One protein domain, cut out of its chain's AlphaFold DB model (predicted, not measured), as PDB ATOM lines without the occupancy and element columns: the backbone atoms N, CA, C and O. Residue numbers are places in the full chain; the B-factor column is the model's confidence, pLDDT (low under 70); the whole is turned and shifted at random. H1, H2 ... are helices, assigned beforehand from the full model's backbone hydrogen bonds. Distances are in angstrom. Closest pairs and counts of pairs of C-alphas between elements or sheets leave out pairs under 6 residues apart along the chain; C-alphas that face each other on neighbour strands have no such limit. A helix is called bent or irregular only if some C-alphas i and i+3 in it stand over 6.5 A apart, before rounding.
ATOM      1  N   VAL A  43     -10.744  53.062 -31.272       63.41
ATOM      2  CA  VAL A  43     -11.092  51.680 -30.925       63.41
ATOM      3  C   VAL A  43     -10.682  50.692 -32.022       63.41
ATOM      4  O   VAL A  43     -10.204  49.611 -31.716       63.41
ATOM      5  N   LEU A  44     -10.818  51.056 -33.300       63.66
ATOM      6  CA  LEU A  44     -10.422  50.223 -34.442       63.66
ATOM      7  C   LEU A  44      -8.898  50.092 -34.530       63.66
ATOM      8  O   LEU A  44      -8.404  49.013 -34.823       63.66
ATOM      9  N   VAL A  45      -8.164  51.168 -34.226       63.94
ATOM     10  CA  VAL A  45      -6.691  51.172 -34.186       63.94
ATOM     11  C   VAL A  45      -6.174  50.430 -32.954       63.94
ATOM     12  O   VAL A  45      -5.239  49.648 -33.073       63.94
ATOM     13  N   ALA A  46      -6.804  50.611 -31.791       64.88
ATOM     14  CA  ALA A  46      -6.463  49.876 -30.576       64.88
ATOM     15  C   ALA A  46      -6.741  48.375 -30.730       64.88
ATOM     16  O   ALA A  46      -5.901  47.551 -30.387       64.88
ATOM     17  N   PHE A  47      -7.885  48.013 -31.315       67.31
ATOM     18  CA  PHE A  47      -8.239  46.620 -31.561       67.31
ATOM     19  C   PHE A  47      -7.363  45.989 -32.645       67.31
ATOM     20  O   PHE A  47      -6.842  44.897 -32.446       67.31
ATOM     21  N   ALA A  48      -7.126  46.692 -33.757       66.75
ATOM     22  CA  ALA A  48      -6.166  46.255 -34.766       66.75
ATOM     23  C   ALA A  48      -4.759  46.122 -34.173       66.75
ATOM     24  O   ALA A  48      -4.067  45.176 -34.512       66.75
ATOM     25  N   GLY A  49      -4.357  46.997 -33.247       67.06
ATOM     26  CA  GLY A  49      -3.101  46.892 -32.505       67.06
ATOM     27  C   GLY A  49      -3.027  45.638 -31.632       67.06
ATOM     28  O   GLY A  49      -2.013  44.951 -31.659       67.06
ATOM     29  N   VAL A  50      -4.105  45.281 -30.929       68.50
ATOM     30  CA  VAL A  50      -4.189  44.043 -30.128       68.50
ATOM     31  C   VAL A  50      -4.167  42.797 -31.017       68.50
ATOM     32  O   VAL A  50      -3.446  41.849 -30.722       68.50
ATOM     33  N   VAL A  51      -4.900  42.805 -32.133       68.38
ATOM     34  CA  VAL A  51      -4.906  41.700 -33.105       68.38
ATOM     35  C   VAL A  51      -3.553  41.563 -33.793       68.38
ATOM     36  O   VAL A  51      -3.077  40.451 -33.974       68.38
ATOM     37  N   LEU A  52      -2.911  42.675 -34.151       66.69
ATOM     38  CA  LEU A  52      -1.614  42.679 -34.821       66.69
ATOM     39  C   LEU A  52      -0.482  42.298 -33.860       66.69
ATOM     40  O   LEU A  52       0.438  41.609 -34.284       66.69
ATOM     41  N   ALA A  53      -0.565  42.686 -32.583       64.62
ATOM     42  CA  ALA A  53       0.351  42.245 -31.535       64.62
ATOM     43  C   ALA A  53       0.188  40.749 -31.241       64.62
ATOM     44  O   ALA A  53       1.184  40.037 -31.153       64.62
ATOM     45  N   ALA A  54      -1.051  40.252 -31.170       63.62
ATOM     46  CA  ALA A  54      -1.317  38.821 -31.060       63.62
ATOM     47  C   ALA A  54      -0.808  38.065 -32.300       63.62
ATOM     48  O   ALA A  54      -0.144  37.049 -32.155       63.62
ATOM     49  N   ALA A  55      -1.025  38.603 -33.504       62.16
ATOM     50  CA  ALA A  55      -0.538  38.020 -34.753       62.16
ATOM     51  C   ALA A  55       1.001  37.999 -34.844       62.16
ATOM     52  O   ALA A  55       1.569  36.999 -35.280       62.16
ATOM     53  N   HIS A  56       1.681  39.068 -34.407       60.72
ATOM     54  CA  HIS A  56       3.148  39.130 -34.344       60.72
ATOM     55  C   HIS A  56       3.719  38.195 -33.273       60.72
ATOM     56  O   HIS A  56       4.761  37.592 -33.503       60.72
ATOM     57  N   ALA A  57       3.032  38.025 -32.138       58.62
ATOM     58  CA  ALA A  57       3.412  37.041 -31.124       58.62
ATOM     59  C   ALA A  57       3.259  35.593 -31.628       58.62
ATOM     60  O   ALA A  57       4.022  34.725 -31.224       58.62
ATOM     61  N   THR A  58       2.317  35.334 -32.543       61.19
ATOM     62  CA  THR A  58       2.067  34.005 -33.137       61.19
ATOM     63  C   THR A  58       2.882  33.700 -34.400       61.19
ATOM     64  O   THR A  58       2.649  32.675 -35.036       61.19
ATOM     65  N   ALA A  59       3.811  34.570 -34.811       53.09
ATOM     66  CA  ALA A  59       4.417  34.542 -36.147       53.09
ATOM     67  C   ALA A  59       5.380  33.366 -36.446       53.09
ATOM     68  O   ALA A  59       6.116  33.452 -37.428       53.09
ATOM     69  N   ILE A  60       5.396  32.276 -35.665       56.41
ATOM     70  CA  ILE A  60       6.327  31.152 -35.891       56.41
ATOM     71  C   ILE A  60       5.648  29.763 -35.989       56.41
ATOM     72  O   ILE A  60       6.201  28.902 -36.668       56.41
ATOM     73  N   ASP A  61       4.411  29.552 -35.504       69.44
ATOM     74  CA  ASP A  61       3.797  28.206 -35.461       69.44
ATOM     75  C   ASP A  61       2.458  28.086 -36.218       69.44
ATOM     76  O   ASP A  61       1.473  28.778 -35.947       69.44
ATOM     77  N   ALA A  62       2.394  27.149 -37.173       75.56
ATOM     78  CA  ALA A  62       1.219  26.910 -38.022       75.56
ATOM     79  C   ALA A  62      -0.022  26.422 -37.245       75.56
ATOM     80  O   ALA A  62      -1.158  26.615 -37.700       75.56
ATOM     81  N   ASP A  63       0.179  25.804 -36.082       76.62
ATOM     82  CA  ASP A  63      -0.901  25.270 -35.254       76.62
ATOM     83  C   ASP A  63      -1.632  26.369 -34.470       76.62
ATOM     84  O   ASP A  63      -2.869  26.380 -34.471       76.62
ATOM     85  N   LEU A  64      -0.925  27.387 -33.961       76.88
ATOM     86  CA  LEU A  64      -1.543  28.541 -33.290       76.88
ATOM     87  C   LEU A  64      -2.421  29.358 -34.245       76.88
ATOM     88  O   LEU A  64      -3.503  29.818 -33.875       76.88
ATOM     89  N   VAL A  65      -2.009  29.502 -35.508       78.31
ATOM     90  CA  VAL A  65      -2.813  30.194 -36.530       78.31
ATOM     91  C   VAL A  65      -4.107  29.427 -36.821       78.31
ATOM     92  O   VAL A  65      -5.186  30.020 -36.927       78.31
ATOM     93  N   ARG A  66      -4.037  28.094 -36.916       81.12
ATOM     94  CA  ARG A  66      -5.223  27.234 -37.088       81.12
ATOM     95  C   ARG A  66      -6.141  27.301 -35.871       81.12
ATOM     96  O   ARG A  66      -7.364  27.322 -36.041       81.12
ATOM     97  N   PHE A  67      -5.570  27.364 -34.672       81.25
ATOM     98  CA  PHE A  67      -6.295  27.548 -33.421       81.25
ATOM     99  C   PHE A  67      -7.053  28.880 -33.427       81.25
ATOM    100  O   PHE A  67      -8.282  28.892 -33.336       81.25
ATOM    101  N   PHE A  68      -6.355  29.989 -33.691       82.94
ATOM    102  CA  PHE A  68      -6.939  31.326 -33.822       82.94
ATOM    103  C   PHE A  68      -8.101  31.365 -34.823       82.94
ATOM    104  O   PHE A  68      -9.193  31.823 -34.487       82.94
ATOM    105  N   LEU A  69      -7.901  30.841 -36.038       83.50
ATOM    106  CA  LEU A  69      -8.934  30.806 -37.082       83.50
ATOM    107  C   LEU A  69     -10.166  30.002 -36.658       83.50
ATOM    108  O   LEU A  69     -11.295  30.352 -37.012       83.50
ATOM    109  N   THR A  70      -9.965  28.939 -35.882       83.56
ATOM    110  CA  THR A  70     -11.053  28.107 -35.365       83.56
ATOM    111  C   THR A  70     -11.898  28.874 -34.345       83.56
ATOM    112  O   THR A  70     -13.128  28.896 -34.458       83.56
ATOM    113  N   PHE A  71     -11.268  29.577 -33.399       84.31
ATOM    114  CA  PHE A  71     -11.987  30.419 -32.433       84.31
ATOM    115  C   PHE A  71     -12.613  31.649 -33.073       84.31
ATOM    116  O   PHE A  71     -13.733  32.010 -32.722       84.31
ATOM    117  N   PHE A  72     -11.951  32.248 -34.061       85.94
ATOM    118  CA  PHE A  72     -12.504  33.347 -34.843       85.94
ATOM    119  C   PHE A  72     -13.785  32.916 -35.571       85.94
ATOM    120  O   PHE A  72     -14.826  33.562 -35.450       85.94
ATOM    121  N   ARG A  73     -13.763  31.765 -36.257       84.12
ATOM    122  CA  ARG A  73     -14.954  31.207 -36.916       84.12
ATOM    123  C   ARG A  73     -16.059  30.865 -35.916       84.12
ATOM    124  O   ARG A  73     -17.229  31.128 -36.186       84.12
ATOM    125  N   THR A  74     -15.690  30.341 -34.752       83.19
ATOM    126  CA  THR A  74     -16.649  30.055 -33.679       83.19
ATOM    127  C   THR A  74     -17.268  31.340 -33.116       83.19
ATOM    128  O   THR A  74     -18.477  31.395 -32.894       83.19
ATOM    129  N   GLY A  75     -16.481  32.410 -32.974       81.88
ATOM    130  CA  GLY A  75     -16.949  33.732 -32.556       81.88
ATOM    131  C   GLY A  75     -17.910  34.381 -33.556       81.88
ATOM    132  O   GLY A  75     -18.834  35.077 -33.148       81.88
ATOM    133  N   LEU A  76     -17.772  34.099 -34.857       82.88
ATOM    134  CA  LEU A  76     -18.766  34.509 -35.860       82.88
ATOM    135  C   LEU A  76     -20.100  33.771 -35.662       82.88
ATOM    136  O   LEU A  76     -21.163  34.377 -35.787       82.88
ATOM    137  N   GLY A  77     -20.049  32.487 -35.291       77.50
ATOM    138  CA  GLY A  77     -21.231  31.691 -34.946       77.50
ATOM    139  C   GLY A  77     -21.977  32.195 -33.704       77.50
ATOM    140  O   GLY A  77     -23.188  32.002 -33.602       77.50
ATOM    141  N   ALA A  78     -21.295  32.908 -32.800       74.44
ATOM    142  CA  ALA A  78     -21.878  33.490 -31.586       74.44
ATOM    143  C   ALA A  78     -23.053  34.444 -31.861       74.44
ATOM    144  O   ALA A  78     -23.996  34.519 -31.074       74.44
ATOM    145  N   TYR A  79     -23.007  35.166 -32.986       70.81
ATOM    146  CA  TYR A  79     -24.046  36.126 -33.374       70.81
ATOM    147  C   TYR A  79     -25.322  35.462 -33.907       70.81
ATOM    148  O   TYR A  79     -26.359  36.116 -33.966       70.81
ATOM    149  N   GLY A  80     -25.281  34.166 -34.239       63.16
ATOM    150  CA  GLY A  80     -26.445  33.368 -34.650       63.16
ATOM    151  C   GLY A  80     -27.305  32.851 -33.488       63.16
ATOM    152  O   GLY A  80     -28.220  32.064 -33.707       63.16
ATOM    153  N   GLY A  81     -27.009  33.282 -32.258       65.50
ATOM    154  CA  GLY A  81     -27.575  32.777 -31.011       65.50
ATOM    155  C   GLY A  81     -26.440  32.220 -30.162       65.50
ATOM    156  O   GLY A  81     -25.859  31.203 -30.518       65.50
ATOM    157  N   GLY A  82     -26.106  32.874 -29.044       65.38
ATOM    158  CA  GLY A  82     -24.910  32.551 -28.244       65.38
ATOM    159  C   GLY A  82     -24.806  31.086 -27.792       65.38
ATOM    160  O   GLY A  82     -23.710  30.597 -27.534       65.38
ATOM    161  N   PHE A  83     -25.925  30.353 -27.777       66.00
ATOM    162  CA  PHE A  83     -25.976  28.917 -27.498       66.00
ATOM    163  C   PHE A  83     -25.510  28.020 -28.654       66.00
ATOM    164  O   PHE A  83     -25.145  26.876 -28.403       66.00
ATOM    165  N   ALA A  84     -25.463  28.516 -29.892       72.69
ATOM    166  CA  ALA A  84     -24.976  27.773 -31.056       72.69
ATOM    167  C   ALA A  84     -23.454  27.535 -31.021       72.69
ATOM    168  O   ALA A  84     -22.958  26.628 -31.690       72.69
ATOM    169  N   ILE A  85     -22.712  28.288 -30.196       76.06
ATOM    170  CA  ILE A  85     -21.281  28.050 -29.958       76.06
ATOM    171  C   ILE A  85     -21.044  26.665 -29.364       76.06
ATOM    172  O   ILE A  85     -20.128  25.981 -29.795       76.06
ATOM    173  N   VAL A  86     -21.848  26.236 -28.391       77.88
ATOM    174  CA  VAL A  86     -21.610  24.988 -27.647       77.88
ATOM    175  C   VAL A  86     -21.622  23.750 -28.557       77.88
ATOM    176  O   VAL A  86     -20.642  23.004 -28.524       77.88
ATOM    177  N   PRO A  87     -22.651  23.509 -29.400       79.69
ATOM    178  CA  PRO A  87     -22.638  22.372 -30.315       79.69
ATOM    179  C   PRO A  87     -21.549  22.498 -31.389       79.69
ATOM    180  O   PRO A  87     -20.927  21.496 -31.734       79.69
ATOM    181  N   HIS A  88     -21.263  23.712 -31.875       79.75
ATOM    182  CA  HIS A  88     -20.197  23.926 -32.856       79.75
ATOM    183  C   HIS A  88     -18.816  23.598 -32.278       79.75
ATOM    184  O   HIS A  88     -18.030  22.873 -32.883       79.75
ATOM    185  N   LEU A  89     -18.543  24.090 -31.073       77.50
ATOM    186  CA  LEU A  89     -17.279  23.892 -30.386       77.50
ATOM    187  C   LEU A  89     -17.110  22.424 -29.986       77.50
ATOM    188  O   LEU A  89     -16.033  21.874 -30.186       77.50
ATOM    189  N   LYS A  90     -18.186  21.750 -29.551       79.31
ATOM    190  CA  LYS A  90     -18.178  20.299 -29.308       79.31
ATOM    191  C   LYS A  90     -17.766  19.514 -30.558       79.31
ATOM    192  O   LYS A  90     -16.908  18.643 -30.469       79.31
ATOM    193  N   GLN A  91     -18.316  19.846 -31.726       80.38
ATOM    194  CA  GLN A  91     -17.958  19.182 -32.984       80.38
ATOM    195  C   GLN A  91     -16.491  19.426 -33.375       80.38
ATOM    196  O   GLN A  91     -15.785  18.504 -33.793       80.38
ATOM    197  N   VAL A  92     -16.010  20.661 -33.216       74.38
ATOM    198  CA  VAL A  92     -14.613  21.036 -33.481       74.38
ATOM    199  C   VAL A  92     -13.649  20.292 -32.550       74.38
ATOM    200  O   VAL A  92     -12.643  19.758 -33.016       74.38
ATOM    201  N   ILE A  93     -13.979  20.213 -31.260       73.19
ATOM    202  CA  ILE A  93     -13.184  19.525 -30.238       73.19
ATOM    203  C   ILE A  93     -13.144  18.021 -30.494       73.19
ATOM    204  O   ILE A  93     -12.068  17.436 -30.449       73.19
ATOM    205  N   GLN A  94     -14.276  17.395 -30.824       71.69
ATOM    206  CA  GLN A  94     -14.323  15.963 -31.133       71.69
ATOM    207  C   GLN A  94     -13.492  15.608 -32.370       71.69
ATOM    208  O   GLN A  94     -12.848  14.564 -32.397       71.69
ATOM    209  N   THR A  95     -13.459  16.496 -33.365       71.44
ATOM    210  CA  THR A  95     -12.680  16.292 -34.597       71.44
ATOM    211  C   THR A  95     -11.175  16.466 -34.369       71.44
ATOM    212  O   THR A  95     -10.376  15.821 -35.041       71.44
ATOM    213  N   ARG A  96     -10.771  17.354 -33.449       71.12
ATOM    214  CA  ARG A  96      -9.358  17.709 -33.213       71.12
ATOM    215  C   ARG A  96      -8.750  17.124 -31.933       71.12
ATOM    216  O   ARG A  96      -7.550  17.262 -31.740       71.12
ATOM    217  N   GLN A  97      -9.559  16.478 -31.089       73.75
ATOM    218  CA  GLN A  97      -9.169  15.810 -29.837       73.75
ATOM    219  C   GLN A  97      -8.349  16.700 -28.878       73.75
ATOM    220  O   GLN A  97      -7.445  16.228 -28.201       73.75
ATOM    221  N   TRP A  98      -8.655  18.000 -28.817       74.75
ATOM    222  CA  TRP A  98      -7.899  18.958 -27.996       74.75
ATOM    223  C   TRP A  98      -8.124  18.819 -26.488       74.75
ATOM    224  O   TRP A  98      -7.235  19.154 -25.717       74.75
ATOM    225  N   ILE A  99      -9.316  18.372 -26.093       77.62
ATOM    226  CA  ILE A  99      -9.768  18.213 -24.706       77.62
ATOM    227  C   ILE A  99     -10.797  17.085 -24.641       77.62
ATOM    228  O   ILE A  99     -11.496  16.799 -25.617       77.62
ATOM    229  N   THR A 100     -10.892  16.448 -23.480       85.12
ATOM    230  CA  THR A 100     -11.847  15.376 -23.191       85.12
ATOM    231  C   THR A 100     -13.273  15.913 -23.018       85.12
ATOM    232  O   THR A 100     -13.493  17.083 -22.696       85.12
ATOM    233  N   ASP A 101     -14.278  15.042 -23.166       83.25
ATOM    234  CA  ASP A 101     -15.683  15.417 -22.932       83.25
ATOM    235  C   ASP A 101     -15.931  15.907 -21.490       83.25
ATOM    236  O   ASP A 101     -16.808  16.744 -21.264       83.25
ATOM    237  N   LYS A 102     -15.150  15.414 -20.514       84.94
ATOM    238  CA  LYS A 102     -15.218  15.857 -19.113       84.94
ATOM    239  C   LYS A 102     -14.716  17.289 -18.954       84.94
ATOM    240  O   LYS A 102     -15.436  18.118 -18.409       84.94
ATOM    241  N   GLU A 103     -13.541  17.594 -19.495       85.31
ATOM    242  CA  GLU A 103     -12.964  18.945 -19.460       85.31
ATOM    243  C   GLU A 103     -13.846  19.954 -20.199       85.31
ATOM    244  O   GLU A 103     -14.025  21.083 -19.750       85.31
ATOM    245  N   PHE A 104     -14.473  19.541 -21.305       85.31
ATOM    246  CA  PHE A 104     -15.453  20.376 -21.989       85.31
ATOM    247  C   PHE A 104     -16.687  20.653 -21.118       85.31
ATOM    248  O   PHE A 104     -17.153  21.791 -21.056       85.31
ATOM    249  N   ALA A 105     -17.220  19.639 -20.430       86.75
ATOM    250  CA  ALA A 105     -18.351  19.817 -19.524       86.75
ATOM    251  C   ALA A 105     -18.006  20.747 -18.347       86.75
ATOM    252  O   ALA A 105     -18.818  21.602 -17.993       86.75
ATOM    253  N   GLU A 106     -16.795  20.638 -17.794       87.75
ATOM    254  CA  GLU A 106     -16.279  21.543 -16.760       87.75
ATOM    255  C   GLU A 106     -16.129  22.973 -17.279       87.75
ATOM    256  O   GLU A 106     -16.592  23.919 -16.642       87.75
ATOM    257  N   ALA A 107     -15.579  23.144 -18.482       85.06
ATOM    258  CA  ALA A 107     -15.464  24.445 -19.125       85.06
ATOM    259  C   ALA A 107     -16.847  25.090 -19.343       85.06
ATOM    260  O   ALA A 107     -17.033  26.287 -19.107       85.06
ATOM    261  N   VAL A 108     -17.852  24.300 -19.744       85.88
ATOM    262  CA  VAL A 108     -19.246  24.757 -19.886       85.88
ATOM    263  C   VAL A 108     -19.860  25.098 -18.530       85.88
ATOM    264  O   VAL A 108     -20.589  26.086 -18.433       85.88
ATOM    265  N   ALA A 109     -19.568  24.324 -17.484       87.44
ATOM    266  CA  ALA A 109     -20.012  24.627 -16.130       87.44
ATOM    267  C   ALA A 109     -19.434  25.967 -15.653       87.44
ATOM    268  O   ALA A 109     -20.193  26.838 -15.239       87.44
ATOM    269  N   ILE A 110     -18.127  26.187 -15.822       84.88
ATOM    270  CA  ILE A 110     -17.450  27.456 -15.501       84.88
ATOM    271  C   ILE A 110     -18.046  28.622 -16.304       84.88
ATOM    272  O   ILE A 110     -18.342  29.684 -15.747       84.88
ATOM    273  N   GLY A 111     -18.296  28.414 -17.600       81.31
ATOM    274  CA  GLY A 111     -18.921  29.413 -18.468       81.31
ATOM    275  C   GLY A 111     -20.353  29.778 -18.059       81.31
ATOM    276  O   GLY A 111     -20.776  30.908 -18.277       81.31
ATOM    277  N   LYS A 112     -21.098  28.851 -17.443       83.94
ATOM    278  CA  LYS A 112     -22.451  29.100 -16.914       83.94
ATOM    279  C   LYS A 112     -22.456  29.661 -15.491       83.94
ATOM    280  O   LYS A 112     -23.404  30.352 -15.131       83.94
ATOM    281  N   LEU A 113     -21.424  29.376 -14.695       84.25
ATOM    282  CA  LEU A 113     -21.267  29.881 -13.326       84.25
ATOM    283  C   LEU A 113     -20.995  31.385 -13.281       84.25
ATOM    284  O   LEU A 113     -21.365  32.044 -12.314       84.25
ATOM    285  N   THR A 114     -20.370  31.930 -14.324       79.94
ATOM    286  CA  THR A 114     -20.121  33.365 -14.450       79.94
ATOM    287  C   THR A 114     -21.240  33.962 -15.309       79.94
ATOM    288  O   THR A 114     -21.130  33.893 -16.534       79.94
ATOM    289  N   PRO A 115     -22.341  34.504 -14.738       61.12
ATOM    290  CA  PRO A 115     -23.388  35.142 -15.534       61.12
ATOM    291  C   PRO A 115     -22.760  36.311 -16.301       61.12
ATOM    292  O   PRO A 115     -22.438  37.350 -15.728       61.12
ATOM    293  N   GLY A 116     -22.480  36.102 -17.587       66.19
ATOM    294  CA  GLY A 116     -21.532  36.941 -18.308       66.19
ATOM    295  C   GLY A 116     -21.205  36.428 -19.715       66.19
ATOM    296  O   GLY A 116     -22.068  35.858 -20.389       66.19
ATOM    297  N   PRO A 117     -19.980  36.666 -20.213       70.50
ATOM    298  CA  PRO A 117     -19.613  36.334 -21.578       70.50
ATOM    299  C   PRO A 117     -19.477  34.822 -21.762       70.50
ATOM    300  O   PRO A 117     -18.548  34.207 -21.248       70.50
ATOM    301  N   VAL A 118     -20.320  34.244 -22.625       72.81
ATOM    302  CA  VAL A 118     -20.188  32.851 -23.114       72.81
ATOM    303  C   VAL A 118     -18.791  32.585 -23.706       72.81
ATOM    304  O   VAL A 118     -18.324  31.453 -23.758       72.81
ATOM    305  N   LEU A 119     -18.088  33.650 -24.093       79.56
ATOM    306  CA  LEU A 119     -16.714  33.666 -24.591       79.56
ATOM    307  C   LEU A 119     -15.694  33.124 -23.570       79.56
ATOM    308  O   LEU A 119     -14.654  32.619 -23.984       79.56
ATOM    309  N   LEU A 120     -15.993  33.165 -22.264       84.38
ATOM    310  CA  LEU A 120     -15.100  32.660 -21.214       84.38
ATOM    311  C   LEU A 120     -14.824  31.155 -21.365       84.38
ATOM    312  O   LEU A 120     -13.718  30.698 -21.087       84.38
ATOM    313  N   LEU A 121     -15.801  30.408 -21.898       86.25
ATOM    314  CA  LEU A 121     -15.652  29.004 -22.286       86.25
ATOM    315  C   LEU A 121     -14.477  28.815 -23.255       86.25
ATOM    316  O   LEU A 121     -13.654  27.926 -23.070       86.25
ATOM    317  N   ALA A 122     -14.380  29.665 -24.276       84.25
ATOM    318  CA  ALA A 122     -13.327  29.580 -25.280       84.25
ATOM    319  C   ALA A 122     -11.952  29.943 -24.714       84.25
ATOM    320  O   ALA A 122     -10.974  29.280 -25.041       84.25
ATOM    321  N   THR A 123     -11.880  30.942 -23.832       87.00
ATOM    322  CA  THR A 123     -10.642  31.289 -23.120       87.00
ATOM    323  C   THR A 123     -10.161  30.135 -22.240       87.00
ATOM    324  O   THR A 123      -8.973  29.824 -22.250       87.00
ATOM    325  N   PHE A 124     -11.068  29.464 -21.523       87.44
ATOM    326  CA  PHE A 124     -10.722  28.318 -20.678       87.44
ATOM    327  C   PHE A 124     -10.272  27.106 -21.505       87.44
ATOM    328  O   PHE A 124      -9.276  26.474 -21.179       87.44
ATOM    329  N   ILE A 125     -10.932  26.831 -22.631       86.19
ATOM    330  CA  ILE A 125     -10.496  25.787 -23.573       86.19
ATOM    331  C   ILE A 125      -9.127  26.130 -24.183       86.19
ATOM    332  O   ILE A 125      -8.277  25.255 -24.323       86.19
ATOM    333  N   GLY A 126      -8.889  27.410 -24.488       86.06
ATOM    334  CA  GLY A 126      -7.578  27.939 -24.871       86.06
ATOM    335  C   GLY A 126      -6.497  27.647 -23.837       86.06
ATOM    336  O   GLY A 126      -5.404  27.210 -24.188       86.06
ATOM    337  N   TYR A 127      -6.835  27.839 -22.561       87.06
ATOM    338  CA  TYR A 127      -5.948  27.554 -21.443       87.06
ATOM    339  C   TYR A 127      -5.633  26.061 -21.291       87.06
ATOM    340  O   TYR A 127      -4.491  25.704 -21.026       87.06
ATOM    341  N   LEU A 128      -6.613  25.183 -21.494       85.75
ATOM    342  CA  LEU A 128      -6.397  23.736 -21.402       85.75
ATOM    343  C   LEU A 128      -5.506  23.191 -22.530       85.75
ATOM    344  O   LEU A 128      -4.805  22.209 -22.317       85.75
ATOM    345  N   HIS A 129      -5.514  23.822 -23.708       82.75
ATOM    346  CA  HIS A 129      -4.756  23.337 -24.863       82.75
ATOM    347  C   HIS A 129      -3.270  23.731 -24.838       82.75
ATOM    348  O   HIS A 129      -2.407  22.871 -24.970       82.75
ATOM    349  N   GLU A 130      -2.968  25.023 -24.662       81.44
ATOM    350  CA  GLU A 130      -1.593  25.566 -24.717       81.44
ATOM    351  C   GLU A 130      -1.257  26.465 -23.512       81.44
ATOM    352  O   GLU A 130      -0.346  27.299 -23.551       81.44
ATOM    353  N   GLY A 131      -2.014  26.355 -22.419       85.31
ATOM    354  CA  GLY A 131      -1.814  27.193 -21.241       85.31
ATOM    355  C   GLY A 131      -2.082  28.672 -21.527       85.31
ATOM    356  O   GLY A 131      -3.027  29.062 -22.215       85.31
ATOM    357  N   PHE A 132      -1.238  29.540 -20.978       84.56
ATOM    358  CA  PHE A 132      -1.445  30.988 -21.038       84.56
ATOM    359  C   PHE A 132      -1.444  31.560 -22.468       84.56
ATOM    360  O   PHE A 132      -2.234  32.457 -22.774       84.56
ATOM    361  N   LEU A 133      -0.597  31.023 -23.353       82.50
ATOM    362  CA  LEU A 133      -0.520  31.436 -24.760       82.50
ATOM    363  C   LEU A 133      -1.809  31.086 -25.511       82.50
ATOM    364  O   LEU A 133      -2.415  31.962 -26.132       82.50
ATOM    365  N   GLY A 134      -2.297  29.851 -25.360       82.38
ATOM    366  CA  GLY A 134      -3.570  29.423 -25.940       82.38
ATOM    367  C   GLY A 134      -4.758  30.238 -25.429       82.38
ATOM    368  O   GLY A 134      -5.641  30.603 -26.207       82.38
ATOM    369  N   ALA A 135      -4.766  30.609 -24.144       85.00
ATOM    370  CA  ALA A 135      -5.806  31.459 -23.561       85.00
ATOM    371  C   ALA A 135      -5.834  32.867 -24.182       85.00
ATOM    372  O   ALA A 135      -6.909  33.373 -24.522       85.00
ATOM    373  N   MET A 136      -4.666  33.492 -24.369       85.69
ATOM    374  CA  MET A 136      -4.529  34.792 -25.040       85.69
ATOM    375  C   MET A 136      -5.035  34.720 -26.485       85.69
ATOM    376  O   MET A 136      -5.883  35.519 -26.888       85.69
ATOM    377  N   VAL A 137      -4.576  33.723 -27.247       84.25
ATOM    378  CA  VAL A 137      -4.942  33.542 -28.662       84.25
ATOM    379  C   VAL A 137      -6.435  33.253 -28.822       84.25
ATOM    380  O   VAL A 137      -7.089  33.876 -29.661       84.25
ATOM    381  N   ALA A 138      -7.001  32.366 -28.000       85.44
ATOM    382  CA  ALA A 138      -8.427  32.051 -28.024       85.44
ATOM    383  C   ALA A 138      -9.281  33.283 -27.699       85.44
ATOM    384  O   ALA A 138     -10.271  33.544 -28.384       85.44
ATOM    385  N   THR A 139      -8.869  34.076 -26.705       85.81
ATOM    386  CA  THR A 139      -9.569  35.306 -26.314       85.81
ATOM    387  C   THR A 139      -9.538  36.328 -27.445       85.81
ATOM    388  O   THR A 139     -10.586  36.820 -27.859       85.81
ATOM    389  N   VAL A 140      -8.364  36.615 -28.011       85.38
ATOM    390  CA  VAL A 140      -8.261  37.574 -29.119       85.38
ATOM    391  C   VAL A 140      -9.040  37.072 -30.333       85.38
ATOM    392  O   VAL A 140      -9.806  37.840 -30.910       85.38
ATOM    393  N   GLY A 141      -8.932  35.791 -30.690       85.12
ATOM    394  CA  GLY A 141      -9.668  35.202 -31.811       85.12
ATOM    395  C   GLY A 141     -11.179  35.321 -31.648       85.12
ATOM    396  O   GLY A 141     -11.863  35.815 -32.550       85.12
ATOM    397  N   ILE A 142     -11.706  34.942 -30.481       84.50
ATOM    398  CA  ILE A 142     -13.149  34.937 -30.261       84.50
ATOM    399  C   ILE A 142     -13.740  36.338 -30.072       84.50
ATOM    400  O   ILE A 142     -14.879  36.546 -30.471       84.50
ATOM    401  N   PHE A 143     -12.992  37.307 -29.528       85.12
ATOM    402  CA  PHE A 143     -13.428  38.711 -29.443       85.12
ATOM    403  C   PHE A 143     -13.282  39.464 -30.771       85.12
ATOM    404  O   PHE A 143     -14.057  40.384 -31.049       85.12
ATOM    405  N   SER A 144     -12.335  39.057 -31.621       85.25
ATOM    406  CA  SER A 144     -12.119  39.678 -32.934       85.25
ATOM    407  C   SER A 144     -13.294  39.514 -33.868       85.25
ATOM    408  O   SER A 144     -13.634  40.456 -34.578       85.25
ATOM    409  N   ALA A 145     -13.956  38.362 -33.841       84.88
ATOM    410  CA  ALA A 145     -15.120  38.119 -34.679       84.88
ATOM    411  C   ALA A 145     -16.298  39.082 -34.389       84.88
ATOM    412  O   ALA A 145     -16.705  39.792 -35.312       84.88
ATOM    413  N   PRO A 146     -16.805  39.195 -33.141       83.94
ATOM    414  CA  PRO A 146     -17.784  40.201 -32.738       83.94
ATOM    415  C   PRO A 146     -17.409  41.617 -33.130       83.94
ATOM    416  O   PRO A 146     -18.230  42.366 -33.659       83.94
ATOM    417  N   PHE A 147     -16.155  41.982 -32.873       83.56
ATOM    418  CA  PHE A 147     -15.678  43.328 -33.112       83.56
ATOM    419  C   PHE A 147     -15.731  43.681 -34.600       83.56
ATOM    420  O   PHE A 147     -16.293  44.711 -34.978       83.56
ATOM    421  N   LEU A 148     -15.221  42.789 -35.455       85.06
ATOM    422  CA  LEU A 148     -15.278  42.955 -36.905       85.06
ATOM    423  C   LEU A 148     -16.725  43.047 -37.394       85.06
ATOM    424  O   LEU A 148     -17.050  43.901 -38.218       85.06
ATOM    425  N   LEU A 149     -17.602  42.204 -36.847       84.31
ATOM    426  CA  LEU A 149     -19.011  42.168 -37.214       84.31
ATOM    427  C   LEU A 149     -19.700  43.492 -36.874       84.31
ATOM    428  O   LEU A 149     -20.388  44.047 -37.724       84.31
ATOM    429  N   VAL A 150     -19.459  44.057 -35.690       84.69
ATOM    430  CA  VAL A 150     -20.014  45.360 -35.285       84.69
ATOM    431  C   VAL A 150     -19.474  46.502 -36.145       84.69
ATOM    432  O   VAL A 150     -20.245  47.373 -36.541       84.69
ATOM    433  N   VAL A 151     -18.182  46.505 -36.477       84.12
ATOM    434  CA  VAL A 151     -17.577  47.539 -37.335       84.12
ATOM    435  C   VAL A 151     -18.173  47.510 -38.748       84.12
ATOM    436  O   VAL A 151     -18.577  48.546 -39.292       84.12
ATOM    437  N   VAL A 152     -18.268  46.320 -39.343       84.75
ATOM    438  CA  VAL A 152     -18.829  46.134 -40.689       84.75
ATOM    439  C   VAL A 152     -20.329  46.426 -40.692       84.75
ATOM    440  O   VAL A 152     -20.817  47.162 -41.553       84.75
ATOM    441  N   ALA A 153     -21.066  45.908 -39.709       84.69
ATOM    442  CA  ALA A 153     -22.500  46.132 -39.593       84.69
ATOM    443  C   ALA A 153     -22.818  47.605 -39.321       84.69
ATOM    444  O   ALA A 153     -23.705  48.149 -39.968       84.69
ATOM    445  N   GLY A 154     -22.083  48.269 -38.426       83.31
ATOM    446  CA  GLY A 154     -22.284  49.675 -38.079       83.31
ATOM    447  C   GLY A 154     -22.078  50.603 -39.274       83.31
ATOM    448  O   GLY A 154     -22.973  51.371 -39.617       83.31
ATOM    449  N   SER A 155     -20.951  50.460 -39.977       81.75
ATOM    450  CA  SER A 155     -20.663  51.267 -41.174       81.75
ATOM    451  C   SER A 155     -21.678  51.040 -42.302       81.75
ATOM    452  O   SER A 155     -22.133  51.989 -42.948       81.75
ATOM    453  N   THR A 156     -22.091  49.788 -42.514       82.12
ATOM    454  CA  THR A 156     -23.128  49.441 -43.495       82.12
ATOM    455  C   THR A 156     -24.478  50.027 -43.088       82.12
ATOM    456  O   THR A 156     -25.185  50.611 -43.915       82.12
ATOM    457  N   LEU A 157     -24.832  49.923 -41.806       82.06
ATOM    458  CA  LEU A 157     -26.095  50.411 -41.277       82.06
ATOM    459  C   LEU A 157     -26.191  51.928 -41.386       82.06
ATOM    460  O   LEU A 157     -27.232  52.413 -41.815       82.06
ATOM    461  N   ASP A 158     -25.128  52.674 -41.089       82.44
ATOM    462  CA  ASP A 158     -25.114  54.134 -41.218       82.44
ATOM    463  C   ASP A 158     -25.382  54.583 -42.658       82.44
ATOM    464  O   ASP A 158     -26.179  55.497 -42.895       82.44
ATOM    465  N   ARG A 159     -24.818  53.872 -43.640       80.88
ATOM    466  CA  ARG A 159     -25.073  54.136 -45.063       80.88
ATOM    467  C   ARG A 159     -26.523  53.826 -45.453       80.88
ATOM    468  O   ARG A 159     -27.151  54.592 -46.192       80.88
ATOM    469  N   LEU A 160     -27.078  52.727 -44.937       82.56
ATOM    470  CA  LEU A 160     -28.439  52.266 -45.235       82.56
ATOM    471  C   LEU A 160     -29.532  53.006 -44.444       82.56
ATOM    472  O   LEU A 160     -30.680  53.056 -44.890       82.56
ATOM    473  N   ARG A 161     -29.196  53.625 -43.306       77.88
ATOM    474  CA  ARG A 161     -30.134  54.325 -42.407       77.88
ATOM    475  C   ARG A 161     -30.802  55.536 -43.056       77.88
ATOM    476  O   ARG A 161     -31.874  55.953 -42.612       77.88
ATOM    477  N   SER A 162     -30.205  56.060 -44.126       79.12
ATOM    478  CA  SER A 162     -30.779  57.095 -44.992       79.12
ATOM    479  C   SER A 162     -32.091  56.658 -45.665       79.12
ATOM    480  O   SER A 162     -32.943  57.494 -45.964       79.12
ATOM    481  N   ARG A 163     -32.315  55.348 -45.856       86.75
ATOM    482  CA  ARG A 163     -33.531  54.822 -46.491       86.75
ATOM    483  C   ARG A 163     -34.681  54.702 -45.488       86.75
ATOM    484  O   ARG A 163     -34.564  54.064 -44.439       86.75
ATOM    485  N   ARG A 164     -35.849  55.251 -45.853       82.25
ATOM    486  CA  ARG A 164     -37.073  55.250 -45.023       82.25
ATOM    487  C   ARG A 164     -37.493  53.842 -44.574       82.25
ATOM    488  O   ARG A 164     -37.906  53.689 -43.428       82.25
ATOM    489  N   PHE A 165     -37.334  52.838 -45.439       84.06
ATOM    490  CA  PHE A 165     -37.637  51.433 -45.139       84.06
ATOM    491  C   PHE A 165     -36.766  50.860 -44.017       84.06
ATOM    492  O   PHE A 165     -37.296  50.291 -43.068       84.06
ATOM    493  N   VAL A 166     -35.449  51.075 -44.065       85.69
ATOM    494  CA  VAL A 166     -34.512  50.570 -43.046       85.69
ATOM    495  C   VAL A 166     -34.815  51.205 -41.690       85.69
ATOM    496  O   VAL A 166     -34.927  50.515 -40.681       85.69
ATOM    497  N   ARG A 167     -35.055  52.520 -41.661       85.12
ATOM    498  CA  ARG A 167     -35.426  53.232 -40.429       85.12
ATOM    499  C   ARG A 167     -36.768  52.763 -39.853       85.12
ATOM    500  O   ARG A 167     -36.923  52.758 -38.635       85.12
ATOM    501  N   ALA A 168     -37.734  52.407 -40.700       85.81
ATOM    502  CA  ALA A 168     -39.005  51.837 -40.259       85.81
ATOM    503  C   ALA A 168     -38.821  50.418 -39.695       85.81
ATOM    504  O   ALA A 168     -39.312  50.148 -38.603       85.81
ATOM    505  N   GLY A 169     -38.041  49.564 -40.367       89.00
ATOM    506  CA  GLY A 169     -37.719  48.214 -39.893       89.00
ATOM    507  C   GLY A 169     -37.001  48.215 -38.542       89.00
ATOM    508  O   GLY A 169     -37.433  47.537 -37.615       89.00
ATOM    509  N   LEU A 170     -35.982  49.065 -38.375       87.50
ATOM    510  CA  LEU A 170     -35.260  49.201 -37.102       87.50
ATOM    511  C   LEU A 170     -36.167  49.649 -35.946       87.50
ATOM    512  O   LEU A 170     -35.976  49.216 -34.815       87.50
ATOM    513  N   ARG A 171     -37.168  50.499 -36.210       87.75
ATOM    514  CA  ARG A 171     -38.162  50.890 -35.196       87.75
ATOM    515  C   ARG A 171     -39.146  49.773 -34.873       87.75
ATOM    516  O   ARG A 171     -39.612  49.713 -33.743       87.75
ATOM    517  N   GLY A 172     -39.466  48.926 -35.850       91.81
ATOM    518  CA  GLY A 172     -40.300  47.740 -35.658       91.81
ATOM    519  C   GLY A 172     -39.596  46.628 -34.878       91.81
ATOM    520  O   GLY A 172     -40.267  45.806 -34.266       91.81
ATOM    521  N   LEU A 173     -38.261  46.634 -34.826       93.06
ATOM    522  CA  LEU A 173     -37.484  45.630 -34.098       93.06
ATOM    523  C   LEU A 173     -37.788  45.641 -32.592       93.06
ATOM    524  O   LEU A 173     -37.958  44.586 -31.995       93.06
ATOM    525  N   THR A 174     -37.907  46.821 -31.975       91.25
ATOM    526  CA  THR A 174     -38.198  46.941 -30.537       91.25
ATOM    527  C   THR A 174     -39.531  46.287 -30.142       91.25
ATOM    528  O   THR A 174     -39.512  45.416 -29.272       91.25
ATOM    529  N   PRO A 175     -40.684  46.628 -30.756       94.25
ATOM    530  CA  PRO A 175     -41.936  45.941 -30.455       94.25
ATOM    531  C   PRO A 175     -41.935  44.475 -30.910       94.25
ATOM    532  O   PRO A 175     -42.573  43.662 -30.253       94.25
ATOM    533  N   ALA A 176     -41.198  44.104 -31.965       95.44
ATOM    534  CA  ALA A 176     -41.071  42.704 -32.379       95.44
ATOM    535  C   ALA A 176     -40.367  41.845 -31.316       95.44
ATOM    536  O   ALA A 176     -40.845  40.762 -30.993       95.44
ATOM    537  N   VAL A 177     -39.276  42.341 -30.723       95.31
ATOM    538  CA  VAL A 177     -38.587  41.652 -29.621       95.31
ATOM    539  C   VAL A 177     -39.495  41.547 -28.400       95.31
ATOM    540  O   VAL A 177     -39.562  40.485 -27.797       95.31
ATOM    541  N   LEU A 178     -40.247  42.599 -28.059       92.81
ATOM    542  CA  LEU A 178     -41.227  42.533 -26.967       92.81
ATOM    543  C   LEU A 178     -42.322  41.491 -27.234       92.81
ATOM    544  O   LEU A 178     -42.667  40.735 -26.332       92.81
ATOM    545  N   GLY A 179     -42.830  41.416 -28.467       94.75
ATOM    546  CA  GLY A 179     -43.788  40.389 -28.877       94.75
ATOM    547  C   GLY A 179     -43.206  38.978 -28.786       94.75
ATOM    548  O   GLY A 179     -43.864  38.081 -28.273       94.75
ATOM    549  N   LEU A 180     -41.949  38.793 -29.204       94.81
ATOM    550  CA  LEU A 180     -41.237  37.520 -29.079       94.81
ATOM    551  C   LEU A 180     -41.033  37.120 -27.610       94.81
ATOM    552  O   LEU A 180     -41.236  35.961 -27.259       94.81
ATOM    553  N   MET A 181     -40.671  38.071 -26.744       93.06
ATOM    554  CA  MET A 181     -40.551  37.825 -25.304       93.06
ATOM    555  C   MET A 181     -41.903  37.454 -24.689       93.06
ATOM    556  O   MET A 181     -41.976  36.514 -23.906       93.06
ATOM    557  N   ALA A 182     -42.984  38.139 -25.072       90.12
ATOM    558  CA  ALA A 182     -44.331  37.801 -24.619       90.12
ATOM    559  C   ALA A 182     -44.745  36.390 -25.066       90.12
ATOM    560  O   ALA A 182     -45.257  35.620 -24.261       90.12
ATOM    561  N   ALA A 183     -44.462  36.021 -26.318       91.19
ATOM    562  CA  ALA A 183     -44.714  34.676 -26.826       91.19
ATOM    563  C   ALA A 183     -43.928  33.607 -26.051       91.19
ATOM    564  O   ALA A 183     -44.485  32.566 -25.713       91.19
ATOM    565  N   ALA A 184     -42.663  33.878 -25.715       90.31
ATOM    566  CA  ALA A 184     -41.856  32.977 -24.895       90.31
ATOM    567  C   ALA A 184     -42.445  32.789 -23.486       90.31
ATOM    568  O   ALA A 184     -42.446  31.673 -22.977       90.31
ATOM    569  N   ILE A 185     -42.982  33.853 -22.875       87.50
ATOM    570  CA  ILE A 185     -43.659  33.775 -21.571       87.50
ATOM    571  C   ILE A 185     -44.922  32.912 -21.661       87.50
ATOM    572  O   ILE A 185     -45.139  32.083 -20.783       87.50
ATOM    573  N   ILE A 186     -45.731  33.076 -22.714       86.56
ATOM    574  CA  ILE A 186     -46.949  32.272 -22.914       86.56
ATOM    575  C   ILE A 186     -46.587  30.793 -23.080       86.56
ATOM    576  O   ILE A 186     -47.124  29.956 -22.364       86.56
ATOM    577  N   ALA A 187     -45.609  30.484 -23.935       88.25
ATOM    578  CA  ALA A 187     -45.152  29.110 -24.153       88.25
ATOM    579  C   ALA A 187     -44.624  28.448 -22.868       88.25
ATOM    580  O   ALA A 187     -44.810  27.250 -22.647       88.25
ATOM    581  N   LEU A 188     -43.964  29.227 -22.006       84.50
ATOM    582  CA  LEU A 188     -43.498  28.738 -20.713       84.50
ATOM    583  C   LEU A 188     -44.660  28.537 -19.730       84.50
ATOM    584  O   LEU A 188     -44.647  27.569 -18.979       84.50
ATOM    585  N   GLY A 189     -45.665  29.415 -19.763       80.56
ATOM    586  CA  GLY A 189     -46.886  29.301 -18.965       80.56
ATOM    587  C   GLY A 189     -47.702  28.051 -19.292       80.56
ATOM    588  O   GLY A 189     -48.144  27.372 -18.372       80.56
ATOM    589  N   ASP A 190     -47.811  27.688 -20.572       78.62
ATOM    590  CA  ASP A 190     -48.492  26.461 -21.019       78.62
ATOM    591  C   ASP A 190     -47.804  25.177 -20.514       78.62
ATOM    592  O   ASP A 190     -48.404  24.105 -20.494       78.62
ATOM    593  N   SER A 191     -46.536  25.269 -20.097       79.31
ATOM    594  CA  SER A 191     -45.773  24.136 -19.562       79.31
ATOM    595  C   SER A 191     -46.004  23.898 -18.060       79.31
ATOM    596  O   SER A 191     -45.545  22.884 -17.535       79.31
ATOM    597  N   LEU A 192     -46.694  24.812 -17.366       78.19
ATOM    598  CA  LEU A 192     -46.953  24.740 -15.925       78.19
ATOM    599  C   LEU A 192     -48.272  24.000 -15.658       78.19
ATOM    600  O   LEU A 192     -49.352  24.583 -15.736       78.19
ATOM    601  N   ASN A 193     -48.191  22.710 -15.328       76.88
ATOM    602  CA  ASN A 193     -49.368  21.864 -15.076       76.88
ATOM    603  C   ASN A 193     -49.728  21.736 -13.582       76.88
ATOM    604  O   ASN A 193     -50.768  21.169 -13.249       76.88
ATOM    605  N   GLY A 194     -48.880  22.223 -12.667       78.75
ATOM    606  CA  GLY A 194     -49.119  22.130 -11.225       78.75
ATOM    607  C   GLY A 194     -49.901  23.320 -10.658       78.75
ATOM    608  O   GLY A 194     -49.523  24.470 -10.874       78.75
ATOM    609  N   GLU A 195     -50.923  23.068  -9.831       75.00
ATOM    610  CA  GLU A 195     -51.690  24.127  -9.140       75.00
ATOM    611  C   GLU A 195     -50.792  25.041  -8.275       75.00
ATOM    612  O   GLU A 195     -51.026  26.246  -8.167       75.00
ATOM    613  N   ALA A 196     -49.705  24.491  -7.721       74.12
ATOM    614  CA  ALA A 196     -48.697  25.243  -6.976       74.12
ATOM    615  C   ALA A 196     -47.821  26.144  -7.872       74.12
ATOM    616  O   ALA A 196     -47.467  27.254  -7.471       74.12
ATOM    617  N   GLU A 197     -47.497  25.709  -9.093       75.12
ATOM    618  CA  GLU A 197     -46.697  26.484 -10.053       75.12
ATOM    619  C   GLU A 197     -47.495  27.666 -10.606       75.12
ATOM    620  O   GLU A 197     -46.988  28.788 -10.684       75.12
ATOM    621  N   VAL A 198     -48.780  27.434 -10.894       77.31
ATOM    622  CA  VAL A 198     -49.729  28.484 -11.281       77.31
ATOM    623  C   VAL A 198     -49.903  29.490 -10.140       77.31
ATOM    624  O   VAL A 198     -49.880  30.697 -10.383       77.31
ATOM    625  N   GLY A 199     -49.984  29.026  -8.888       78.69
ATOM    626  CA  GLY A 199     -50.045  29.894  -7.709       78.69
ATOM    627  C   GLY A 199     -48.837  30.830  -7.580       78.69
ATOM    628  O   GLY A 199     -49.007  32.030  -7.358       78.69
ATOM    629  N   ILE A 200     -47.619  30.314  -7.784       78.12
ATOM    630  CA  ILE A 200     -46.381  31.112  -7.750       78.12
ATOM    631  C   ILE A 200     -46.328  32.092  -8.929       78.12
ATOM    632  O   ILE A 200     -46.007  33.265  -8.734       78.12
ATOM    633  N   ALA A 201     -46.679  31.655 -10.142       77.94
ATOM    634  CA  ALA A 201     -46.689  32.510 -11.329       77.94
ATOM    635  C   ALA A 201     -47.683  33.675 -11.191       77.94
ATOM    636  O   ALA A 201     -47.341  34.828 -11.469       77.94
ATOM    637  N   VAL A 202     -48.893  33.396 -10.695       80.12
ATOM    638  CA  VAL A 202     -49.922  34.408 -10.424       80.12
ATOM    639  C   VAL A 202     -49.475  35.349  -9.310       80.12
ATOM    640  O   VAL A 202     -49.626  36.559  -9.463       80.12
ATOM    641  N   ALA A 203     -48.871  34.837  -8.232       80.56
ATOM    642  CA  ALA A 203     -48.331  35.665  -7.156       80.56
ATOM    643  C   ALA A 203     -47.252  36.628  -7.673       80.56
ATOM    644  O   ALA A 203     -47.339  37.826  -7.415       80.56
ATOM    645  N   VAL A 204     -46.296  36.147  -8.477       80.62
ATOM    646  CA  VAL A 204     -45.250  36.981  -9.093       80.62
ATOM    647  C   VAL A 204     -45.851  38.014 -10.050       80.62
ATOM    648  O   VAL A 204     -45.477  39.186  -9.992       80.62
ATOM    649  N   ALA A 205     -46.818  37.631 -10.887       79.56
ATOM    650  CA  ALA A 205     -47.506  38.557 -11.787       79.56
ATOM    651  C   ALA A 205     -48.297  39.638 -11.021       79.56
ATOM    652  O   ALA A 205     -48.280  40.817 -11.391       79.56
ATOM    653  N   LEU A 206     -48.946  39.271  -9.911       80.69
ATOM    654  CA  LEU A 206     -49.635  40.203  -9.014       80.69
ATOM    655  C   LEU A 206     -48.660  41.123  -8.280       80.69
ATOM    656  O   LEU A 206     -48.913  42.321  -8.188       80.69
ATOM    657  N   THR A 207     -47.529  40.606  -7.796       77.75
ATOM    658  CA  THR A 207     -46.492  41.415  -7.147       77.75
ATOM    659  C   THR A 207     -45.869  42.400  -8.139       77.75
ATOM    660  O   THR A 207     -45.779  43.587  -7.835       77.75
ATOM    661  N   LEU A 208     -45.523  41.965  -9.354       75.00
ATOM    662  CA  LEU A 208     -44.949  42.834 -10.389       75.00
ATOM    663  C   LEU A 208     -45.942  43.879 -10.925       75.00
ATOM    664  O   LEU A 208     -45.528  44.970 -11.311       75.00
ATOM    665  N   SER A 209     -47.245  43.580 -10.941       76.31
ATOM    666  CA  SER A 209     -48.278  44.546 -11.342       76.31
ATOM    667  C   SER A 209     -48.664  45.521 -10.222       76.31
ATOM    668  O   SER A 209     -49.018  46.665 -10.507       76.31
ATOM    669  N   ARG A 210     -48.567  45.107  -8.948       72.56
ATOM    670  CA  ARG A 210     -48.824  45.963  -7.773       72.56
ATOM    671  C   ARG A 210     -47.654  46.855  -7.392       72.56
ATOM    672  O   ARG A 210     -47.893  47.941  -6.871       72.56
ATOM    673  N   PHE A 211     -46.425  46.433  -7.668       69.75
ATOM    674  CA  PHE A 211     -45.245  47.283  -7.599       69.75
ATOM    675  C   PHE A 211     -44.888  47.727  -9.018       69.75
ATOM    676  O   PHE A 211     -44.008  47.120  -9.630       69.75
ATOM    677  N   PRO A 212     -45.531  48.775  -9.578       61.03
ATOM    678  CA  PRO A 212     -44.993  49.392 -10.778       61.03
ATOM    679  C   PRO A 212     -43.573  49.823 -10.417       61.03
ATOM    680  O   PRO A 212     -43.414  50.713  -9.581       61.03
ATOM    681  N   LEU A 213     -42.554  49.144 -10.966       59.09
ATOM    682  CA  LEU A 213     -41.151  49.464 -10.714       59.09
ATOM    683  C   LEU A 213     -40.995  50.966 -10.920       59.09
ATOM    684  O   LEU A 213     -41.094  51.474 -12.042       59.09
ATOM    685  N   ASN A 214     -40.865  51.680  -9.805       51.72
ATOM    686  CA  ASN A 214     -40.984  53.115  -9.801       51.72
ATOM    687  C   ASN A 214     -39.788  53.627 -10.600       51.72
ATOM    688  O   ASN A 214     -38.649  53.529 -10.146       51.72
ATOM    689  N   ARG A 215     -40.030  54.135 -11.817       54.78
ATOM    690  CA  ARG A 215     -38.980  54.626 -12.732       54.78
ATOM    691  C   ARG A 215     -38.097  55.707 -12.086       54.78
ATOM    692  O   ARG A 215     -37.026  56.011 -12.603       54.78
ATOM    693  N   TYR A 216     -38.535  56.264 -10.956       54.72
ATOM    694  CA  TYR A 216     -37.793  57.189 -10.106       54.72
ATOM    695  C   TYR A 216     -36.702  56.519  -9.244       54.72
ATOM    696  O   TYR A 216     -35.651  57.122  -9.051       54.72
ATOM    697  N   LEU A 217     -36.878  55.267  -8.801       54.97
ATOM    698  CA  LEU A 217     -35.880  54.527  -8.008       54.97
ATOM    699  C   LEU A 217     -34.700  54.048  -8.873       54.97
ATOM    700  O   LEU A 217     -33.564  54.026  -8.413       54.97
ATOM    701  N   LEU A 218     -34.953  53.795 -10.165       58.81
ATOM    702  CA  LEU A 218     -33.921  53.462 -11.157       58.81
ATOM    703  C   LEU A 218     -33.064  54.672 -11.589       58.81
ATOM    704  O   LEU A 218     -32.049  54.493 -12.245       58.81
ATOM    705  N   LYS A 219     -33.476  55.909 -11.267       55.16
ATOM    706  CA  LYS A 219     -32.723  57.137 -11.590       55.16
ATOM    707  C   LYS A 219     -31.920  57.708 -10.419       55.16
ATOM    708  O   LYS A 219     -31.041  58.526 -10.662       55.16
ATOM    709  N   MET A 220     -32.218  57.315  -9.177       56.94
ATOM    710  CA  MET A 220     -31.433  57.710  -7.995       56.94
ATOM    711  C   MET A 220     -30.415  56.647  -7.566       56.94
ATOM    712  O   MET A 220     -29.389  57.001  -6.993       56.94
ATOM    713  N   GLY A 221     -30.648  55.367  -7.877       57.41
ATOM    714  CA  GLY A 221     -29.602  54.343  -7.835       57.41
ATOM    715  C   GLY A 221     -28.748  54.455  -9.092       57.41
ATOM    716  O   GLY A 221     -29.039  53.789 -10.076       57.41
TER     717      GLY A 221
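This is residues 43 to 221 of the 223 residues of the protein "Chromate transporter" of Deltaproteobacteria bacterium (UniProt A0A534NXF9). Two long helices, the arm H5b and H6, meet near their ends as a wide V. H1, H2 and the arm H5a pack on the part of H5b away from the V's corner, and with H3, which packs on H2, and H4, which packs on H5a, they make a head, while the other leg, H6, leads away to H7 and the small H8, with residues 171 to 188 and 202 to 221 standing free. The printed part has 179 residues, with eight named helices, H1 to H8 in order, and no named strand, and its class is all helix. It is loose, with a radius of gyration of the C-alphas of 21.8 A and spans of 63 by 49 by 34 A.

Find C-alpha 43 at (-11.092, 51.680, -30.925), where H1, residues 43 to 57, begins. Next come H2, residues 62 to 80, 28.6 A long, H3, residues 82 to 96, and H4, residues 101 to 113. H5, residues 120 to 160, was assigned as one helix by its hydrogen bonds but is bent, with C-alphas 129 and 132 9.2 A apart; its arms are H5a, residues 120 to 129, and H5b, residues 132 to 160, 42.0 A. H6, residues 164 to 189, runs 38.1 A, with a kink of 30 degrees near residue 174. After H7, residues 195 to 210, H8, residues 217 to 220, ends at (-31.433, 57.710, -7.995).

Start at the hub, H5. H2 touches H5b at a steep tilt of 45 degrees, closest at C-alphas 72 and 141, 4.5 A. Residues 50 to 54 of H1 alone touch H5b, closest at C-alphas 51 and 140, 6.6 A. Hairpins are H4 and H5a, closest C-alphas 111 and 121, 5.0 A, and H2 and H3, closest C-alphas 78 and 85, 5.7 A. H5b and H6 are close but not clearly touching, opposite ways at a steep tilt of 54 degrees, closest at C-alphas 160 and 166, 6.7 A. Every O i to N i+4 pair is within hydrogen-bond range in H1, H4, H5a and H7, against 13 of 15 in H2, 9 of 11 in H3, 23 of 25 in H5b and 20 of 22 in H6; H8 is too short for such a pair.

The C-alphas farthest apart, of Ile 60 and Glu 195, are 64.3 A apart. The printed part has no cut, and no link is long. Look for pLDDT under 70 at residues 43 to 61, 80 to 83, 115 to 116 and 211 to 221.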